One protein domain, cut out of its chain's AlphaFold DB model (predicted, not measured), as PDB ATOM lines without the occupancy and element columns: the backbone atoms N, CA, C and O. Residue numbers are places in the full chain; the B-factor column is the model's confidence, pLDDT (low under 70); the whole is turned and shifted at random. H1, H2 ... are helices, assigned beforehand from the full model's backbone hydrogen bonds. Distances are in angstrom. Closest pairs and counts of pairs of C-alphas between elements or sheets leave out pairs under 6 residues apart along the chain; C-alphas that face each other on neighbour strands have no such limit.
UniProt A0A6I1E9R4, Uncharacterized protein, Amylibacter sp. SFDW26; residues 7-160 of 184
ATOM      1  N   ARG A   7      42.491   3.849  11.896       50.06
ATOM      2  CA  ARG A   7      42.284   3.044  10.685       50.06
ATOM      3  C   ARG A   7      43.582   2.431  10.142       50.06
ATOM      4  O   ARG A   7      43.578   1.278   9.743       50.06
ATOM      5  N   SER A   8      44.710   3.143  10.211       51.84
ATOM      6  CA  SER A   8      46.020   2.590   9.830       51.84
ATOM      7  C   SER A   8      46.548   1.543  10.817       51.84
ATOM      8  O   SER A   8      47.238   0.625  10.391       51.84
ATOM      9  N   VAL A   9      46.189   1.623  12.105       53.91
ATOM     10  CA  VAL A   9      46.524   0.589  13.100       53.91
ATOM     11  C   VAL A   9      45.675  -0.659  12.878       53.91
ATOM     12  O   VAL A   9      46.231  -1.750  12.854       53.91
ATOM     13  N   VAL A  10      44.367  -0.504  12.631       55.06
ATOM     14  CA  VAL A  10      43.467  -1.618  12.274       55.06
ATOM     15  C   VAL A  10      43.966  -2.326  11.019       55.06
ATOM     16  O   VAL A  10      44.170  -3.534  11.037       55.06
ATOM     17  N   LEU A  11      44.241  -1.570   9.952       57.25
ATOM     18  CA  LEU A  11      44.763  -2.120   8.703       57.25
ATOM     19  C   LEU A  11      46.127  -2.778   8.898       57.25
ATOM     20  O   LEU A  11      46.361  -3.835   8.327       57.25
ATOM     21  N   SER A  12      47.007  -2.213   9.730       58.41
ATOM     22  CA  SER A  12      48.301  -2.831  10.034       58.41
ATOM     23  C   SER A  12      48.127  -4.139  10.802       58.41
ATOM     24  O   SER A  12      48.714  -5.138  10.412       58.41
ATOM     25  N   LEU A  13      47.305  -4.174  11.852       55.16
ATOM     26  CA  LEU A  13      47.067  -5.388  12.639       55.16
ATOM     27  C   LEU A  13      46.384  -6.477  11.812       55.16
ATOM     28  O   LEU A  13      46.789  -7.632  11.893       55.16
ATOM     29  N   LEU A  14      45.412  -6.114  10.973       58.94
ATOM     30  CA  LEU A  14      44.800  -7.046  10.028       58.94
ATOM     31  C   LEU A  14      45.839  -7.527   9.003       58.94
ATOM     32  O   LEU A  14      45.987  -8.723   8.808       58.94
ATOM     33  N   SER A  15      46.642  -6.637   8.418       57.62
ATOM     34  CA  SER A  15      47.664  -7.014   7.425       57.62
ATOM     35  C   SER A  15      48.776  -7.896   8.005       57.62
ATOM     36  O   SER A  15      49.242  -8.812   7.333       57.62
ATOM     37  N   TYR A  16      49.204  -7.638   9.245       54.84
ATOM     38  CA  TYR A  16      50.201  -8.452   9.947       54.84
ATOM     39  C   TYR A  16      49.619  -9.770  10.456       54.84
ATOM     40  O   TYR A  16      50.333 -10.770  10.488       54.84
ATOM     41  N   GLY A  17      48.341  -9.789  10.845       51.81
ATOM     42  CA  GLY A  17      47.682 -11.012  11.283       51.81
ATOM     43  C   GLY A  17      47.334 -11.969  10.150       51.81
ATOM     44  O   GLY A  17      47.380 -13.182  10.329       51.81
ATOM     45  N   LEU A  18      47.110 -11.437   8.950       50.84
ATOM     46  CA  LEU A  18      46.823 -12.194   7.731       50.84
ATOM     47  C   LEU A  18      48.101 -12.668   7.016       50.84
ATOM     48  O   LEU A  18      48.148 -12.695   5.785       50.84
ATOM     49  N   GLY A  19      49.147 -13.038   7.768       43.16
ATOM     50  CA  GLY A  19      50.350 -13.670   7.222       43.16
ATOM     51  C   GLY A  19      49.960 -14.803   6.266       43.16
ATOM     52  O   GLY A  19      49.439 -15.825   6.700       43.16
ATOM     53  N   ASN A  20      50.191 -14.583   4.966       47.12
ATOM     54  CA  ASN A  20      49.578 -15.255   3.809       47.12
ATOM     55  C   ASN A  20      48.099 -14.916   3.550       47.12
ATOM     56  O   ASN A  20      47.187 -15.646   3.938       47.12
ATOM     57  N   THR A  21      47.883 -13.901   2.707       56.06
ATOM     58  CA  THR A  21      46.584 -13.546   2.108       56.06
ATOM     59  C   THR A  21      45.872 -14.738   1.456       56.06
ATOM     60  O   THR A  21      44.649 -14.793   1.477       56.06
ATOM     61  N   ALA A  22      46.607 -15.721   0.926       51.53
ATOM     62  CA  ALA A  22      46.033 -16.935   0.344       51.53
ATOM     63  C   ALA A  22      45.455 -17.907   1.392       51.53
ATOM     64  O   ALA A  22      44.347 -18.400   1.203       51.53
ATOM     65  N   MET A  23      46.159 -18.156   2.508       55.31
ATOM     66  CA  MET A  23      45.600 -18.983   3.589       55.31
ATOM     67  C   MET A  23      44.450 -18.269   4.283       55.31
ATOM     68  O   MET A  23      43.451 -18.896   4.601       55.31
ATOM     69  N   ALA A  24      44.567 -16.956   4.478       61.00
ATOM     70  CA  ALA A  24      43.490 -16.176   5.058       61.00
ATOM     71  C   ALA A  24      42.198 -16.255   4.227       61.00
ATOM     72  O   ALA A  24      41.111 -16.431   4.771       61.00
ATOM     73  N   LYS A  25      42.314 -16.186   2.896       63.91
ATOM     74  CA  LYS A  25      41.177 -16.352   1.984       63.91
ATOM     75  C   LYS A  25      40.538 -17.737   2.083       63.91
ATOM     76  O   LYS A  25      39.317 -17.830   2.173       63.91
ATOM     77  N   GLU A  26      41.343 -18.799   2.108       62.72
ATOM     78  CA  GLU A  26      40.817 -20.166   2.224       62.72
ATOM     79  C   GLU A  26      40.135 -20.399   3.580       62.72
ATOM     80  O   GLU A  26      39.019 -20.910   3.636       62.72
ATOM     81  N   THR A  27      40.736 -19.921   4.669       63.75
ATOM     82  CA  THR A  27      40.151 -19.979   6.013       63.75
ATOM     83  C   THR A  27      38.830 -19.204   6.097       63.75
ATOM     84  O   THR A  27      37.849 -19.699   6.652       63.75
ATOM     85  N   LEU A  28      38.744 -18.012   5.492       66.25
ATOM     86  CA  LEU A  28      37.487 -17.256   5.413       66.25
ATOM     87  C   LEU A  28      36.409 -18.020   4.639       66.25
ATOM     88  O   LEU A  28      35.251 -18.035   5.057       66.25
ATOM     89  N   ARG A  29      36.783 -18.702   3.554       67.81
ATOM     90  CA  ARG A  29      35.865 -19.545   2.782       67.81
ATOM     91  C   ARG A  29      35.344 -20.729   3.602       67.81
ATOM     92  O   ARG A  29      34.161 -21.052   3.522       67.81
ATOM     93  N   ILE A  30      36.192 -21.352   4.421       66.50
ATOM     94  CA  ILE A  30      35.778 -22.418   5.346       66.50
ATOM     95  C   ILE A  30      34.768 -21.874   6.365       66.50
ATOM     96  O   ILE A  30      33.723 -22.488   6.581       66.50
ATOM     97  N   PHE A  31      35.009 -20.684   6.920       69.25
ATOM     98  CA  PHE A  31      34.078 -20.054   7.858       69.25
ATOM     99  C   PHE A  31      32.749 -19.628   7.244       69.25
ATOM    100  O   PHE A  31      31.756 -19.572   7.965       69.25
ATOM    101  N   GLN A  32      32.686 -19.367   5.939       67.31
ATOM    102  CA  GLN A  32      31.413 -19.113   5.260       67.31
ATOM    103  C   GLN A  32      30.510 -20.357   5.232       67.31
ATOM    104  O   GLN A  32      29.289 -20.220   5.242       67.31
ATOM    105  N   ASN A  33      31.083 -21.566   5.261       70.19
ATOM    106  CA  ASN A  33      30.310 -22.814   5.236       70.19
ATOM    107  C   ASN A  33      29.659 -23.159   6.586       70.19
ATOM    108  O   ASN A  33      28.705 -23.935   6.626       70.19
ATOM    109  N   TYR A  34      30.148 -22.585   7.688       75.25
ATOM    110  CA  TYR A  34      29.547 -22.718   9.012       75.25
ATOM    111  C   TYR A  34      29.317 -21.332   9.604       75.25
ATOM    112  O   TYR A  34      30.252 -20.714  10.091       75.25
ATOM    113  N   SER A  35      28.076 -20.844   9.585       80.44
ATOM    114  CA  SER A  35      27.714 -19.549  10.169       80.44
ATOM    115  C   SER A  35      26.602 -19.744  11.203       80.44
ATOM    116  O   SER A  35      25.481 -20.090  10.816       80.44
ATOM    117  N   PRO A  36      26.875 -19.545  12.509       88.31
ATOM    118  CA  PRO A  36      25.829 -19.551  13.523       88.31
ATOM    119  C   PRO A  36      24.770 -18.484  13.227       88.31
ATOM    120  O   PRO A  36      25.060 -17.381  12.760       88.31
ATOM    121  N   SER A  37      23.510 -18.814  13.504       87.06
ATOM    122  CA  SER A  37      22.386 -17.901  13.309       87.06
ATOM    123  C   SER A  37      22.350 -16.832  14.402       87.06
ATOM    124  O   SER A  37      22.291 -17.156  15.592       87.06
ATOM    125  N   LEU A  38      22.282 -15.560  14.006       88.88
ATOM    126  CA  LEU A  38      21.968 -14.456  14.912       88.88
ATOM    127  C   LEU A  38      20.448 -14.420  15.162       88.88
ATOM    128  O   LEU A  38      19.724 -13.662  14.526       88.88
ATOM    129  N   ASN A  39      19.962 -15.294  16.047       82.81
ATOM    130  CA  ASN A  39      18.525 -15.428  16.330       82.81
ATOM    131  C   ASN A  39      17.946 -14.228  17.097       82.81
ATOM    132  O   ASN A  39      16.787 -13.882  16.893       82.81
ATOM    133  N   ASP A  40      18.748 -13.606  17.965       88.31
ATOM    134  CA  ASP A  40      18.380 -12.419  18.738       88.31
ATOM    135  C   ASP A  40      19.535 -11.396  18.712       88.31
ATOM    136  O   ASP A  40      20.566 -11.623  19.353       88.31
ATOM    137  N   PRO A  41      19.393 -10.276  17.979       88.44
ATOM    138  CA  PRO A  41      20.398  -9.215  17.936       88.44
ATOM    139  C   PRO A  41      20.663  -8.532  19.286       88.44
ATOM    140  O   PRO A  41      21.751  -7.992  19.478       88.44
ATOM    141  N   GLU A  42      19.713  -8.557  20.223       90.75
ATOM    142  CA  GLU A  42      19.876  -7.966  21.560       90.75
ATOM    143  C   GLU A  42      20.606  -8.916  22.522       90.75
ATOM    144  O   GLU A  42      21.159  -8.494  23.543       90.75
ATOM    145  N   HIS A  43      20.653 -10.207  22.185       92.69
ATOM    146  CA  HIS A  43      21.300 -11.253  22.972       92.69
ATOM    147  C   HIS A  43      22.133 -12.175  22.068       92.69
ATOM    148  O   HIS A  43      21.830 -13.369  21.960       92.69
ATOM    149  N   PRO A  44      23.193 -11.653  21.416       95.31
ATOM    150  CA  PRO A  44      24.042 -12.474  20.560       95.31
ATOM    151  C   PRO A  44      24.670 -13.594  21.381       95.31
ATOM    152  O   PRO A  44      25.167 -13.340  22.474       95.31
ATOM    153  N   SER A  45      24.659 -14.821  20.863       96.69
ATOM    154  CA  SER A  45      25.176 -15.988  21.579       96.69
ATOM    155  C   SER A  45      26.707 -16.022  21.627       96.69
ATOM    156  O   SER A  45      27.398 -15.354  20.852       96.69
ATOM    157  N   PHE A  46      27.247 -16.875  22.505       96.88
ATOM    158  CA  PHE A  46      28.680 -17.167  22.523       96.88
ATOM    159  C   PHE A  46      29.174 -17.702  21.172       96.88
ATOM    160  O   PHE A  46      30.213 -17.257  20.699       96.88
ATOM    161  N   ASP A  47      28.418 -18.585  20.512       95.94
ATOM    162  CA  ASP A  47      28.816 -19.144  19.214       95.94
ATOM    163  C   ASP A  47      28.945 -18.062  18.135       95.94
ATOM    164  O   ASP A  47      29.884 -18.100  17.341       95.94
ATOM    165  N   VAL A  48      28.050 -17.064  18.136       96.06
ATOM    166  CA  VAL A  48      28.152 -15.897  17.248       96.06
ATOM    167  C   VAL A  48      29.428 -15.112  17.541       96.06
ATOM    168  O   VAL A  48      30.176 -14.789  16.621       96.06
ATOM    169  N   PHE A  49      29.717 -14.834  18.813       96.88
ATOM    170  CA  PHE A  49      30.936 -14.124  19.200       96.88
ATOM    171  C   PHE A  49      32.217 -14.903  18.862       96.88
ATOM    172  O   PHE A  49      33.205 -14.323  18.400       96.88
ATOM    173  N   TYR A  50      32.217 -16.214  19.090       96.31
ATOM    174  CA  TYR A  50      33.354 -17.077  18.804       96.31
ATOM    175  C   TYR A  50      33.617 -17.132  17.300       96.31
ATOM    176  O   TYR A  50      34.745 -16.897  16.871       96.31
ATOM    177  N   HIS A  51      32.571 -17.320  16.493       93.88
ATOM    178  CA  HIS A  51      32.683 -17.292  15.035       93.88
ATOM    179  C   HIS A  51      33.137 -15.925  14.513       93.88
ATOM    180  O   HIS A  51      34.035 -15.851  13.679       93.88
ATOM    181  N   LEU A  52      32.610 -14.829  15.072       94.50
ATOM    182  CA  LEU A  52      33.092 -13.477  14.785       94.50
ATOM    183  C   LEU A  52      34.594 -13.335  15.075       94.50
ATOM    184  O   LEU A  52      35.338 -12.803  14.254       94.50
ATOM    185  N   SER A  53      35.058 -13.838  16.220       94.69
ATOM    186  CA  SER A  53      36.478 -13.817  16.587       94.69
ATOM    187  C   SER A  53      37.342 -14.612  15.606       94.69
ATOM    188  O   SER A  53      38.416 -14.143  15.223       94.69
ATOM    189  N   GLN A  54      36.869 -15.782  15.169       91.06
ATOM    190  CA  GLN A  54      37.545 -16.624  14.178       91.06
ATOM    191  C   GLN A  54      37.661 -15.919  12.822       91.06
ATOM    192  O   GLN A  54      38.739 -15.925  12.228       91.06
ATOM    193  N   LEU A  55      36.590 -15.252  12.371       88.12
ATOM    194  CA  LEU A  55      36.594 -14.427  11.160       88.12
ATOM    195  C   LEU A  55      37.617 -13.288  11.272       88.12
ATOM    196  O   LEU A  55      38.465 -13.143  10.393       88.12
ATOM    197  N   ILE A  56      37.574 -12.523  12.368       89.12
ATOM    198  CA  ILE A  56      38.459 -11.370  12.618       89.12
ATOM    199  C   ILE A  56      39.932 -11.778  12.657       89.12
ATOM    200  O   ILE A  56      40.774 -11.105  12.066       89.12
ATOM    201  N   CYS A  57      40.249 -12.872  13.351       86.06
ATOM    202  CA  CYS A  57      41.626 -13.337  13.511       86.06
ATOM    203  C   CYS A  57      42.091 -14.236  12.364       86.06
ATOM    204  O   CYS A  57      43.274 -14.551  12.285       86.06
ATOM    205  N   CYS A  58      41.173 -14.676  11.501       82.75
ATOM    206  CA  CYS A  58      41.427 -15.668  10.465       82.75
ATOM    207  C   CYS A  58      42.048 -16.970  11.022       82.75
ATOM    208  O   CYS A  58      43.033 -17.503  10.503       82.75
ATOM    209  N   ARG A  59      41.493 -17.464  12.138       83.31
ATOM    210  CA  ARG A  59      42.000 -18.617  12.905       83.31
ATOM    211  C   ARG A  59      40.858 -19.549  13.287       83.31
ATOM    212  O   ARG A  59      39.916 -19.116  13.939       83.31
ATOM    213  N   GLU A  60      40.955 -20.827  12.926       84.06
ATOM    214  CA  GLU A  60      39.918 -21.828  13.246       84.06
ATOM    215  C   GLU A  60      39.978 -22.267  14.709       84.06
ATOM    216  O   GLU A  60      38.954 -22.413  15.369       84.06
ATOM    217  N   ASN A  61      41.184 -22.418  15.248       86.81
ATOM    218  CA  ASN A  61      41.404 -23.014  16.562       86.81
ATOM    219  C   ASN A  61      41.746 -21.950  17.607       86.81
ATOM    220  O   ASN A  61      42.828 -21.964  18.186       86.81
ATOM    221  N   LEU A  62      40.837 -20.997  17.815       91.69
ATOM    222  CA  LEU A  62      40.967 -20.018  18.895       91.69
ATOM    223  C   LEU A  62      40.685 -20.663  20.258       91.69
ATOM    224  O   LEU A  62      39.804 -21.518  20.374       91.69
ATOM    225  N   ASP A  63      41.392 -20.215  21.295       95.81
ATOM    226  CA  ASP A  63      41.214 -20.705  22.665       95.81
ATOM    227  C   ASP A  63      39.787 -20.439  23.180       95.81
ATOM    228  O   ASP A  63      39.357 -19.292  23.326       95.81
ATOM    229  N   LYS A  64      39.012 -21.502  23.422       95.94
ATOM    230  CA  LYS A  64      37.586 -21.366  23.759       95.94
ATOM    231  C   LYS A  64      37.356 -20.716  25.122       95.94
ATOM    232  O   LYS A  64      36.425 -19.923  25.245       95.94
ATOM    233  N   ASP A  65      38.197 -21.000  26.111       96.31
ATOM    234  CA  ASP A  65      38.040 -20.475  27.472       96.31
ATOM    235  C   ASP A  65      38.323 -18.966  27.521       96.31
ATOM    236  O   ASP A  65      37.583 -18.182  28.131       96.31
ATOM    237  N   GLY A  66      39.348 -18.521  26.797       95.88
ATOM    238  CA  GLY A  66      39.649 -17.113  26.599       95.88
ATOM    239  C   GLY A  66      38.572 -16.389  25.799       95.88
ATOM    240  O   GLY A  66      38.172 -15.284  26.173       95.88
ATOM    241  N   ALA A  67      38.027 -17.018  24.752       97.25
ATOM    242  CA  ALA A  67      36.883 -16.468  24.031       97.25
ATOM    243  C   ALA A  67      35.652 -16.318  24.936       97.25
ATOM    244  O   ALA A  67      34.986 -15.286  24.901       97.25
ATOM    245  N   GLN A  68      35.360 -17.320  25.770       97.69
ATOM    246  CA  GLN A  68      34.241 -17.280  26.710       97.69
ATOM    247  C   GLN A  68      34.414 -16.140  27.720       97.69
ATOM    248  O   GLN A  68      33.465 -15.415  28.013       97.69
ATOM    249  N   THR A  69      35.637 -15.939  28.209       95.88
ATOM    250  CA  THR A  69      35.970 -14.835  29.115       95.88
ATOM    251  C   THR A  69      35.790 -13.477  28.428       95.88
ATOM    252  O   THR A  69      35.117 -12.605  28.977       95.88
ATOM    253  N   MET A  70      36.316 -13.301  27.207       96.06
ATOM    254  CA  MET A  70      36.110 -12.083  26.404       96.06
ATOM    255  C   MET A  70      34.636 -11.781  26.180       96.06
ATOM    256  O   MET A  70      34.200 -10.651  26.383       96.06
ATOM    257  N   TYR A  71      33.872 -12.794  25.783       97.00
ATOM    258  CA  TYR A  71      32.446 -12.673  25.538       97.00
ATOM    259  C   TYR A  71      31.712 -12.154  26.777       97.00
ATOM    260  O   TYR A  71      30.966 -11.183  26.687       97.00
ATOM    261  N   LEU A  72      31.966 -12.747  27.949       95.31
ATOM    262  CA  LEU A  72      31.346 -12.317  29.202       95.31
ATOM    263  C   LEU A  72      31.712 -10.876  29.575       95.31
ATOM    264  O   LEU A  72      30.846 -10.147  30.049       95.31
ATOM    265  N   LEU A  73      32.960 -10.458  29.339       94.12
ATOM    266  CA  LEU A  73      33.386  -9.075  29.573       94.12
ATOM    267  C   LEU A  73      32.666  -8.103  28.638       94.12
ATOM    268  O   LEU A  73      32.118  -7.107  29.099       94.12
ATOM    269  N   MET A  74      32.578  -8.419  27.347       93.94
ATOM    270  CA  MET A  74      31.871  -7.571  26.384       93.94
ATOM    271  C   MET A  74      30.370  -7.495  26.676       93.94
ATOM    272  O   MET A  74      29.776  -6.435  26.540       93.94
ATOM    273  N   GLN A  75      29.745  -8.579  27.138       93.38
ATOM    274  CA  GLN A  75      28.328  -8.579  27.526       93.38
ATOM    275  C   GLN A  75      28.017  -7.646  28.708       93.38
ATOM    276  O   GLN A  75      26.869  -7.228  28.862       93.38
ATOM    277  N   GLN A  76      29.015  -7.322  29.537       92.56
ATOM    278  CA  GLN A  76      28.882  -6.369  30.645       92.56
ATOM    279  C   GLN A  76      29.012  -4.911  30.189       92.56
ATOM    280  O   GLN A  76      28.602  -4.004  30.914       92.56
ATOM    281  N   GLU A  77      29.567  -4.672  29.003       92.31
ATOM    282  CA  GLU A  77      29.704  -3.332  28.450       92.31
ATOM    283  C   GLU A  77      28.375  -2.865  27.834       92.31
ATOM    284  O   GLU A  77      27.747  -3.622  27.084       92.31
ATOM    285  N   PRO A  78      27.957  -1.600  28.044       92.50
ATOM    286  CA  PRO A  78      26.708  -1.072  27.481       92.50
ATOM    287  C   PRO A  78      26.610  -1.172  25.951       92.50
ATOM    288  O   PRO A  78      25.518  -1.175  25.391       92.50
ATOM    289  N   TRP A  79      27.756  -1.231  25.271       92.81
ATOM    290  CA  TRP A  79      27.873  -1.275  23.815       92.81
ATOM    291  C   TRP A  79      28.165  -2.676  23.258       92.81
ATOM    292  O   TRP A  79      28.049  -2.880  22.048       92.81
ATOM    293  N   GLY A  80      28.539  -3.648  24.098       94.00
ATOM    294  CA  GLY A  80      29.117  -4.914  23.635       94.00
ATOM    295  C   GLY A  80      28.153  -5.769  22.829       94.00
ATOM    296  O   GLY A  80      28.470  -6.156  21.709       94.00
ATOM    297  N   LYS A  81      26.943  -5.999  23.349       95.62
ATOM    298  CA  LYS A  81      25.894  -6.774  22.661       95.62
ATOM    299  C   LYS A  81      25.603  -6.238  21.261       95.62
ATOM    300  O   LYS A  81      25.670  -6.981  20.285       95.62
ATOM    301  N   LYS A  82      25.358  -4.928  21.166       96.12
ATOM    302  CA  LYS A  82      25.082  -4.249  19.900       96.12
ATOM    303  C   LYS A  82      26.230  -4.447  18.912       96.12
ATOM    304  O   LYS A  82      25.991  -4.897  17.798       96.12
ATOM    305  N   HIS A  83      27.466  -4.153  19.317       96.62
ATOM    306  CA  HIS A  83      28.598  -4.257  18.400       96.62
ATOM    307  C   HIS A  83      28.920  -5.697  17.991       96.62
ATOM    308  O   HIS A  83      29.308  -5.895  16.844       96.62
ATOM    309  N   ILE A  84      28.699  -6.705  18.847       96.94
ATOM    310  CA  ILE A  84      28.806  -8.118  18.443       96.94
ATOM    311  C   ILE A  84      27.835  -8.405  17.293       96.94
ATOM    312  O   ILE A  84      28.255  -8.867  16.234       96.94
ATOM    313  N   SER A  85      26.551  -8.095  17.479       96.50
ATOM    314  CA  SER A  85      25.500  -8.365  16.492       96.50
ATOM    315  C   SER A  85      25.705  -7.591  15.187       96.50
ATOM    316  O   SER A  85      25.623  -8.170  14.098       96.50
ATOM    317  N   THR A  86      25.992  -6.289  15.283       96.00
ATOM    318  CA  THR A  86      26.173  -5.418  14.115       96.00
ATOM    319  C   THR A  86      27.439  -5.783  13.348       96.00
ATOM    320  O   THR A  86      27.346  -6.040  12.151       96.00
ATOM    321  N   ALA A  87      28.592  -5.918  14.016       95.38
ATOM    322  CA  ALA A  87      29.834  -6.284  13.338       95.38
ATOM    323  C   ALA A  87      29.744  -7.673  12.692       95.38
ATOM    324  O   ALA A  87      30.213  -7.855  11.570       95.38
ATOM    325  N   TYR A  88      29.099  -8.642  13.356       94.75
ATOM    326  CA  TYR A  88      28.868  -9.966  12.779       94.75
ATOM    327  C   TYR A  88      28.057  -9.900  11.484       94.75
ATOM    328  O   TYR A  88      28.437 -10.494  10.476       94.75
ATOM    329  N   THR A  89      26.965  -9.136  11.501       93.19
ATOM    330  CA  THR A  89      26.083  -8.965  10.343       93.19
ATOM    331  C   THR A  89      26.793  -8.240   9.198       93.19
ATOM    332  O   THR A  89      26.731  -8.698   8.059       93.19
ATOM    333  N   GLU A  90      27.495  -7.140   9.482       92.25
ATOM    334  CA  GLU A  90      28.219  -6.356   8.473       92.25
ATOM    335  C   GLU A  90      29.344  -7.161   7.818       92.25
ATOM    336  O   GLU A  90      29.435  -7.198   6.591       92.25
ATOM    337  N   ILE A  91      30.158  -7.867   8.613       89.56
ATOM    338  CA  ILE A  91      31.233  -8.717   8.085       89.56
ATOM    339  C   ILE A  91      30.648  -9.841   7.235       89.56
ATOM    340  O   ILE A  91      31.112 -10.058   6.117       89.56
ATOM    341  N   LYS A  92      29.619 -10.541   7.726       87.88
ATOM    342  CA  LYS A  92      28.999 -11.642   6.983       87.88
ATOM    343  C   LYS A  92      28.445 -11.166   5.640       87.88
ATOM    344  O   LYS A  92      28.817 -11.715   4.605       87.88
ATOM    345  N   ASN A  93      27.641 -10.103   5.648       88.25
ATOM    346  CA  ASN A  93      27.068  -9.531   4.430       88.25
ATOM    347  C   ASN A  93      28.161  -9.041   3.468       88.25
ATOM    348  O   ASN A  93      28.076  -9.277   2.264       88.25
ATOM    349  N   GLY A  94      29.205  -8.381   3.979       85.81
ATOM    350  CA  GLY A  94      30.331  -7.908   3.171       85.81
ATOM    351  C   GLY A  94      31.090  -9.048   2.487       85.81
ATOM    352  O   GLY A  94      31.390  -8.974   1.294       85.81
ATOM    353  N   LEU A  95      31.348 -10.139   3.213       83.44
ATOM    354  CA  LEU A  95      32.025 -11.320   2.674       83.44
ATOM    355  C   LEU A  95      31.159 -12.093   1.662       83.44
ATOM    356  O   LEU A  95      31.693 -12.614   0.680       83.44
ATOM    357  N   GLU A  96      29.842 -12.166   1.873       82.75
ATOM    358  CA  GLU A  96      28.894 -12.790   0.937       82.75
ATOM    359  C   GLU A  96      28.769 -11.980  -0.365       82.75
ATOM    360  O   GLU A  96      28.861 -12.540  -1.461       82.75
ATOM    361  N   ASN A  97      28.648 -10.652  -0.265       81.31
ATOM    362  CA  ASN A  97      28.489  -9.761  -1.417       81.31
ATOM    363  C   ASN A  97      29.724  -9.717  -2.328       81.31
ATOM    364  O   ASN A  97      29.598  -9.496  -3.532       81.31
ATOM    365  N   ARG A  98      30.922  -9.928  -1.772       73.50
ATOM    366  CA  ARG A  98      32.196  -9.838  -2.502       73.50
ATOM    367  C   ARG A  98      32.731 -11.178  -3.021       73.50
ATOM    368  O   ARG A  98      33.881 -11.233  -3.447       73.50
ATOM    369  N   GLN A  99      31.920 -12.240  -3.000       63.47
ATOM    370  CA  GLN A  99      32.237 -13.564  -3.561       63.47
ATOM    371  C   GLN A  99      33.668 -14.057  -3.246       63.47
ATOM    372  O   GLN A  99      34.495 -14.254  -4.134       63.47
ATOM    373  N   SER A 100      33.943 -14.322  -1.963       59.91
ATOM    374  CA  SER A 100      35.113 -15.061  -1.428       59.91
ATOM    375  C   SER A 100      36.519 -14.455  -1.593       59.91
ATOM    376  O   SER A 100      37.462 -14.979  -1.004       59.91
ATOM    377  N   ASP A 101      36.682 -13.340  -2.308       64.25
ATOM    378  CA  ASP A 101      38.005 -12.730  -2.523       64.25
ATOM    379  C   ASP A 101      38.374 -11.598  -1.553       64.25
ATOM    380  O   ASP A 101      39.530 -11.164  -1.536       64.25
ATOM    381  N   ALA A 102      37.418 -11.129  -0.748       69.31
ATOM    382  CA  ALA A 102      37.599 -10.006   0.166       69.31
ATOM    383  C   ALA A 102      38.052 -10.437   1.567       69.31
ATOM    384  O   ALA A 102      37.562 -11.411   2.134       69.31
ATOM    385  N   SER A 103      38.960  -9.658   2.147       75.19
ATOM    386  CA  SER A 103      39.340  -9.715   3.556       75.19
ATOM    387  C   SER A 103      38.537  -8.707   4.385       75.19
ATOM    388  O   SER A 103      37.977  -7.746   3.861       75.19
ATOM    389  N   ILE A 104      38.538  -8.866   5.711       78.00
ATOM    390  CA  ILE A 104      37.931  -7.876   6.621       78.00
ATOM    391  C   ILE A 104      38.599  -6.501   6.475       78.00
ATOM    392  O   ILE A 104      37.925  -5.479   6.588       78.00
ATOM    393  N   ALA A 105      39.901  -6.454   6.172       75.25
ATOM    394  CA  ALA A 105      40.597  -5.197   5.903       75.25
ATOM    395  C   ALA A 105      40.006  -4.477   4.682       75.25
ATOM    396  O   ALA A 105      39.780  -3.269   4.752       75.25
ATOM    397  N   ASP A 106      39.675  -5.220   3.623       80.12
ATOM    398  CA  ASP A 106      39.043  -4.669   2.420       80.12
ATOM    399  C   ASP A 106      37.649  -4.105   2.725       80.12
ATOM    400  O   ASP A 106      37.287  -3.046   2.213       80.12
ATOM    401  N   LEU A 107      36.878  -4.770   3.596       81.06
ATOM    402  CA  LEU A 107      35.565  -4.287   4.044       81.06
ATOM    403  C   LEU A 107      35.687  -2.978   4.838       81.06
ATOM    404  O   LEU A 107      34.952  -2.015   4.595       81.06
ATOM    405  N   VAL A 108      36.659  -2.911   5.755       79.62
ATOM    406  CA  VAL A 108      36.955  -1.691   6.519       79.62
ATOM    407  C   VAL A 108      37.434  -0.574   5.594       79.62
ATOM    408  O   VAL A 108      37.016   0.569   5.765       79.62
ATOM    409  N   GLU A 109      38.297  -0.850   4.614       79.81
ATOM    410  CA  GLU A 109      38.811   0.144   3.661       79.81
ATOM    411  C   GLU A 109      37.708   0.688   2.743       79.81
ATOM    412  O   GLU A 109      37.592   1.908   2.561       79.81
ATOM    413  N   ALA A 110      36.833  -0.194   2.266       82.88
ATOM    414  CA  ALA A 110      35.684   0.153   1.441       82.88
ATOM    415  C   ALA A 110      34.561   0.886   2.196       82.88
ATOM    416  O   ALA A 110      33.633   1.372   1.554       82.88
ATOM    417  N   LYS A 111      34.662   1.017   3.530       84.25
ATOM    418  CA  LYS A 111      33.621   1.581   4.412       84.25
ATOM    419  C   LYS A 111      32.307   0.794   4.367       84.25
ATOM    420  O   LYS A 111      31.230   1.368   4.502       84.25
ATOM    421  N   GLU A 112      32.406  -0.514   4.174       86.38
ATOM    422  CA  GLU A 112      31.266  -1.436   4.273       86.38
ATOM    423  C   GLU A 112      31.009  -1.872   5.721       86.38
ATOM    424  O   GLU A 112      29.980  -2.474   6.007       86.38
ATOM    425  N   ILE A 113      31.935  -1.533   6.623       85.62
ATOM    426  CA  ILE A 113      31.815  -1.677   8.072       85.62
ATOM    427  C   ILE A 113      31.776  -0.276   8.689       85.62
ATOM    428  O   ILE A 113      32.595   0.580   8.328       85.62
ATOM    429  N   GLY A 114      30.835  -0.042   9.606       87.50
ATOM    430  CA  GLY A 114      30.695   1.229  10.320       87.50
ATOM    431  C   GLY A 114      31.934   1.586  11.150       87.50
ATOM    432  O   GLY A 114      32.702   0.722  11.563       87.50
ATOM    433  N   ASP A 115      32.158   2.876  11.431       89.31
ATOM    434  CA  ASP A 115      33.341   3.309  12.198       89.31
ATOM    435  C   ASP A 115      33.369   2.721  13.627       89.31
ATOM    436  O   ASP A 115      34.442   2.417  14.158       89.31
ATOM    437  N   GLY A 116      32.196   2.537  14.249       90.69
ATOM    438  CA  GLY A 116      32.070   1.906  15.566       90.69
ATOM    439  C   GLY A 116      32.408   0.416  15.523       90.69
ATOM    440  O   GLY A 116      33.149  -0.091  16.363       90.69
ATOM    441  N   GLU A 117      31.938  -0.272  14.494       93.12
ATOM    442  CA  GLU A 117      32.168  -1.690  14.249       93.12
ATOM    443  C   GLU A 117      33.630  -1.944  13.869       93.12
ATOM    444  O   GLU A 117      34.241  -2.884  14.369       93.12
ATOM    445  N   ALA A 118      34.251  -1.060  13.085       88.25
ATOM    446  CA  ALA A 118      35.676  -1.119  12.773       88.25
ATOM    447  C   ALA A 118      36.545  -0.941  14.032       88.25
ATOM    448  O   ALA A 118      37.555  -1.635  14.200       88.25
ATOM    449  N   TRP A 119      36.151  -0.043  14.944       91.00
ATOM    450  CA  TRP A 119      36.783   0.065  16.261       91.00
ATOM    451  C   TRP A 119      36.619  -1.229  17.065       91.00
ATOM    452  O   TRP A 119      37.604  -1.740  17.600       91.00
ATOM    453  N   PHE A 120      35.411  -1.785  17.107       93.69
ATOM    454  CA  PHE A 120      35.116  -3.005  17.852       93.69
ATOM    455  C   PHE A 120      35.894  -4.219  17.316       93.69
ATOM    456  O   PHE A 120      36.499  -4.963  18.088       93.69
ATOM    457  N   VAL A 121      35.984  -4.372  15.992       91.69
ATOM    458  CA  VAL A 121      36.808  -5.393  15.326       91.69
ATOM    459  C   VAL A 121      38.276  -5.254  15.721       91.69
ATOM    460  O   VAL A 121      38.920  -6.237  16.089       91.69
ATOM    461  N   SER A 122      38.808  -4.028  15.714       87.50
ATOM    462  CA  SER A 122      40.171  -3.775  16.187       87.50
ATOM    463  C   SER A 122      40.343  -4.110  17.665       87.50
ATOM    464  O   SER A 122      41.423  -4.541  18.076       87.50
ATOM    465  N   HIS A 123      39.313  -3.886  18.476       91.81
ATOM    466  CA  HIS A 123      39.339  -4.190  19.896       91.81
ATOM    467  C   HIS A 123      39.405  -5.705  20.140       91.81
ATOM    468  O   HIS A 123      40.286  -6.153  20.876       91.81
ATOM    469  N   ILE A 124      38.588  -6.505  19.442       93.81
ATOM    470  CA  ILE A 124      38.682  -7.977  19.455       93.81
ATOM    471  C   ILE A 124      40.080  -8.425  19.018       93.81
ATOM    472  O   ILE A 124      40.748  -9.164  19.742       93.81
ATOM    473  N   LEU A 125      40.549  -7.945  17.863       91.38
ATOM    474  CA  LEU A 125      41.831  -8.354  17.293       91.38
ATOM    475  C   LEU A 125      42.995  -8.046  18.244       91.38
ATOM    476  O   LEU A 125      43.798  -8.917  18.559       91.38
ATOM    477  N   SER A 126      43.069  -6.819  18.760       89.75
ATOM    478  CA  SER A 126      44.117  -6.435  19.713       89.75
ATOM    479  C   SER A 126      44.068  -7.251  21.008       89.75
ATOM    480  O   SER A 126      45.124  -7.606  21.538       89.75
ATOM    481  N   THR A 127      42.875  -7.610  21.483       93.81
ATOM    482  CA  THR A 127      42.702  -8.457  22.669       93.81
ATOM    483  C   THR A 127      43.236  -9.868  22.421       93.81
ATOM    484  O   THR A 127      43.994 -10.374  23.244       93.81
ATOM    485  N   TRP A 128      42.944 -10.477  21.267       94.19
ATOM    486  CA  TRP A 128      43.500 -11.784  20.886       94.19
ATOM    487  C   TRP A 128      45.020 -11.770  20.736       94.19
ATOM    488  O   TRP A 128      45.701 -12.689  21.191       94.19
ATOM    489  N   TYR A 129      45.568 -10.719  20.125       89.69
ATOM    490  CA  TYR A 129      47.010 -10.600  19.921       89.69
ATOM    491  C   TYR A 129      47.769 -10.395  21.224       89.69
ATOM    492  O   TYR A 129      48.787 -11.039  21.441       89.69
ATOM    493  N   THR A 130      47.282  -9.513  22.092       90.31
ATOM    494  CA  THR A 130      47.983  -9.161  23.334       90.31
ATOM    495  C   THR A 130      47.637 -10.073  24.507       90.31
ATOM    496  O   THR A 130      48.388 -10.133  25.477       90.31
ATOM    497  N   GLY A 131      46.488 -10.749  24.447       92.81
ATOM    498  CA  GLY A 131      45.901 -11.482  25.563       92.81
ATOM    499  C   GLY A 131      45.323 -10.596  26.667       92.81
ATOM    500  O   GLY A 131      45.014 -11.095  27.749       92.81
ATOM    501  N   ILE A 132      45.181  -9.288  26.435       92.75
ATOM    502  CA  ILE A 132      44.751  -8.319  27.445       92.75
ATOM    503  C   ILE A 132      43.457  -7.646  26.993       92.75
ATOM    504  O   ILE A 132      43.433  -6.954  25.977       92.75
ATOM    505  N   TYR A 133      42.402  -7.788  27.795       91.62
ATOM    506  CA  TYR A 133      41.205  -6.964  27.688       91.62
ATOM    507  C   TYR A 133      41.471  -5.596  28.301       91.62
ATOM    508  O   TYR A 133      41.909  -5.487  29.454       91.62
ATOM    509  N   PHE A 134      41.156  -4.544  27.556       85.69
ATOM    510  CA  PHE A 134      41.197  -3.187  28.076       85.69
ATOM    511  C   PHE A 134      40.091  -2.322  27.481       85.69
ATOM    512  O   PHE A 134      40.106  -2.017  26.291       85.69
ATOM    513  N   HIS A 135      39.201  -1.851  28.346       79.69
ATOM    514  CA  HIS A 135      38.227  -0.815  28.045       79.69
ATOM    515  C   HIS A 135      38.156   0.156  29.232       79.69
ATOM    516  O   HIS A 135      38.347  -0.264  30.369       79.69
ATOM    517  N   GLU A 136      37.920   1.450  28.987       72.75
ATOM    518  CA  GLU A 136      38.052   2.521  29.996       72.75
ATOM    519  C   GLU A 136      37.222   2.288  31.268       72.75
ATOM    520  O   GLU A 136      37.623   2.711  32.351       72.75
ATOM    521  N   ALA A 137      36.089   1.594  31.145       71.81
ATOM    522  CA  ALA A 137      35.178   1.310  32.250       71.81
ATOM    523  C   ALA A 137      35.638   0.163  33.169       71.81
ATOM    524  O   ALA A 137      35.107   0.019  34.270       71.81
ATOM    525  N   GLN A 138      36.602  -0.658  32.741       72.56
ATOM    526  CA  GLN A 138      37.024  -1.865  33.449       72.56
ATOM    527  C   GLN A 138      38.535  -1.848  33.716       72.56
ATOM    528  O   GLN A 138      39.322  -1.375  32.890       72.56
ATOM    529  N   PRO A 139      38.999  -2.392  34.856       81.56
ATOM    530  CA  PRO A 139      40.424  -2.611  35.051       81.56
ATOM    531  C   PRO A 139      40.959  -3.536  33.953       81.56
ATOM    532  O   PRO A 139      40.265  -4.444  33.502       81.56
ATOM    533  N   LYS A 140      42.213  -3.323  33.536       86.94
ATOM    534  CA  LYS A 140      42.895  -4.203  32.573       86.94
ATOM    535  C   LYS A 140      42.837  -5.645  33.069       86.94
ATOM    536  O   LYS A 140      43.308  -5.923  34.172       86.94
ATOM    537  N   GLN A 141      42.318  -6.550  32.247       89.00
ATOM    538  CA  GLN A 141      42.242  -7.969  32.583       89.00
ATOM    539  C   GLN A 141      43.086  -8.774  31.607       89.00
ATOM    540  O   GLN A 141      42.956  -8.637  30.393       89.00
ATOM    541  N   ARG A 142      43.964  -9.630  32.129       92.06
ATOM    542  CA  ARG A 142      44.667 -10.611  31.302       92.06
ATOM    543  C   ARG A 142      43.735 -11.794  31.070       92.06
ATOM    544  O   ARG A 142      43.380 -12.472  32.029       92.06
ATOM    545  N   ILE A 143      43.381 -12.032  29.814       92.25
ATOM    546  CA  ILE A 143      42.537 -13.150  29.387       92.25
ATOM    547  C   ILE A 143      43.394 -14.314  28.904       92.25
ATOM    548  O   ILE A 143      43.128 -15.460  29.242       92.25
ATOM    549  N   LEU A 144      44.434 -14.015  28.124       91.31
ATOM    550  CA  LEU A 144      45.326 -15.006  27.535       91.31
ATOM    551  C   LEU A 144      46.757 -14.696  27.962       91.31
ATOM    552  O   LEU A 144      47.132 -13.539  28.163       91.31
ATOM    553  N   TYR A 145      47.567 -15.742  28.080       88.44
ATOM    554  CA  TYR A 145      49.012 -15.595  28.155       88.44
ATOM    555  C   TYR A 145      49.674 -16.403  27.048       88.44
ATOM    556  O   TYR A 145      50.076 -15.815  26.050       88.44
ATOM    557  N   ASP A 146      49.705 -17.728  27.170       85.56
ATOM    558  CA  ASP A 146      50.366 -18.602  26.192       85.56
ATOM    559  C   ASP A 146      49.609 -18.672  24.860       85.56
ATOM    560  O   ASP A 146      50.219 -18.762  23.802       85.56
ATOM    561  N   ALA A 147      48.281 -18.553  24.901       88.44
ATOM    562  CA  ALA A 147      47.417 -18.556  23.719       88.44
ATOM    563  C   ALA A 147      47.270 -17.175  23.041       88.44
ATOM    564  O   ALA A 147      46.456 -17.017  22.132       88.44
ATOM    565  N   ALA A 148      48.012 -16.152  23.485       90.56
ATOM    566  CA  ALA A 148      47.985 -14.840  22.841       90.56
ATOM    567  C   ALA A 148      48.635 -14.905  21.446       90.56
ATOM    568  O   ALA A 148      49.775 -15.349  21.304       90.56
ATOM    569  N   LEU A 149      47.943 -14.408  20.415       87.81
ATOM    570  CA  LEU A 149      48.368 -14.586  19.018       87.81
ATOM    571  C   LEU A 149      49.668 -13.850  18.666       87.81
ATOM    572  O   LEU A 149      50.298 -14.169  17.660       87.81
ATOM    573  N   MET A 150      50.121 -12.885  19.477       83.00
ATOM    574  CA  MET A 150      51.438 -12.274  19.267       83.00
ATOM    575  C   MET A 150      52.569 -13.306  19.316       83.00
ATOM    576  O   MET A 150      53.572 -13.127  18.622       83.00
ATOM    577  N   TRP A 151      52.407 -14.394  20.077       81.50
ATOM    578  CA  TRP A 151      53.403 -15.459  20.148       81.50
ATOM    579  C   TRP A 151      53.520 -16.246  18.847       81.50
ATOM    580  O   TRP A 151      54.613 -16.700  18.540       81.50
ATOM    581  N   ASP A 152      52.480 -16.319  18.016       76.88
ATOM    582  CA  ASP A 152      52.600 -16.916  16.679       76.88
ATOM    583  C   ASP A 152      53.534 -16.095  15.779       76.88
ATOM    584  O   ASP A 152      54.224 -16.632  14.914       76.88
ATOM    585  N   VAL A 153      53.555 -14.775  15.979       71.69
ATOM    586  CA  VAL A 153      54.346 -13.843  15.166       71.69
ATOM    587  C   VAL A 153      55.807 -13.833  15.605       71.69
ATOM    588  O   VAL A 153      56.707 -13.759  14.767       71.69
ATOM    589  N   VAL A 154      56.056 -13.893  16.917       70.69
ATOM    590  CA  VAL A 154      57.408 -13.743  17.480       70.69
ATOM    591  C   VAL A 154      58.001 -15.031  18.037       70.69
ATOM    592  O   VAL A 154      59.183 -15.038  18.354       70.69
ATOM    593  N   GLY A 155      57.237 -16.117  18.139       64.31
ATOM    594  CA  GLY A 155      57.614 -17.342  18.856       64.31
ATOM    595  C   GLY A 155      58.843 -18.051  18.293       64.31
ATOM    596  O   GLY A 155      59.587 -18.678  19.040       64.31
ATOM    597  N   ASN A 156      59.122 -17.874  16.998       65.94
ATOM    598  CA  ASN A 156      60.347 -18.372  16.360       65.94
ATOM    599  C   ASN A 156      61.607 -17.570  16.743       65.94
ATOM    600  O   ASN A 156      62.721 -17.999  16.457       65.94
ATOM    601  N   TYR A 157      61.436 -16.399  17.358       67.12
ATOM    602  CA  TYR A 157      62.505 -15.454  17.685       67.12
ATOM    603  C   TYR A 157      62.640 -15.215  19.189       67.12
ATOM    604  O   TYR A 157      63.735 -14.970  19.688       67.12
ATOM    605  N   ILE A 158      61.518 -15.236  19.905       69.69
ATOM    606  CA  ILE A 158      61.404 -14.870  21.309       69.69
ATOM    607  C   ILE A 158      60.462 -15.878  21.961       69.69
ATOM    608  O   ILE A 158      59.297 -15.978  21.583       69.69
ATOM    609  N   ALA A 159      60.949 -16.597  22.971       67.25
ATOM    610  CA  ALA A 159      60.075 -17.412  23.803       67.25
ATOM    611  C   ALA A 159      59.218 -16.527  24.722       67.25
ATOM    612  O   ALA A 159      59.716 -15.504  25.214       67.25
ATOM    613  N   PRO A 160      57.971 -16.927  25.024       72.44
ATOM    614  CA  PRO A 160      57.167 -16.246  26.026       72.44
ATOM    615  C   PRO A 160      57.932 -16.139  27.359       72.44
ATOM    616  O   PRO A 160      58.527 -17.130  27.803       72.44
TER     617      PRO A 160
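Overview. This is residues 7 to 160 of the 184 residues of an uncharacterized protein of Amylibacter sp. SFDW26 (UniProt A0A6I1E9R4). Three helices, H3, H5 and H7, cross one another at wide angles as the core, with H4 and H2 each packed on H3. H1 and H6 run side by side, opposite ways, H1 on H7 and H6 on H5, while short H8 lies far from the middle after a long loop. Of 154 printed residues, 94 are in eight named helices, H1 to H8 in chain order, with no named strand: all helix. The whole is compact and rounded, with a radius of gyration of the C-alphas of 14.6 A and spans of 41, 36 and 28 A.

Arrangement. Start at H5, residues 80 to 97; its residues 84 to 88 alone touch residues 48 to 52 of H3, residues 46 to 57, at a steep tilt of 57 degrees, with C-alphas Tyr 88 and Leu 52 closest at 5.8 A. H7, residues 115 to 130, is about perpendicular to H5 at 80 degrees, C-alphas Glu 117 and Ala 87 being closest at 5.2 A. H2, residues 21 to 33, forms a hairpin with H3, closest at C-alphas Leu 28 and Leu 55, 6.5 A. H4, residues 64 to 76, touches H3, closest at C-alphas Ala 67 and Tyr 50, 6.3 A. H1, residues 7 to 17, touches H6, residues 104 to 109, closest at C-alphas Leu 11 and Ala 105, 5.9 A. H8, residues 150 to 154, is close to but not clearly touching H7. Every O i to N i+4 pair is within hydrogen-bond range in these helices except H2, with 8 of 9.

Along the chain. Find C-alpha 80 at (29.117, -4.914, 23.635); H5 runs 25.5 A to C-alpha 97 at (28.489, -9.761, -1.417). H7 measures 22.2 A and H2 19.0 A.

Size, cuts and confidence. The printed part has no cut; the links H2 to H3 and H7 to H8 are long. Residues 7 to 32, 99 to 102 and 155 to 159 have pLDDT under 70.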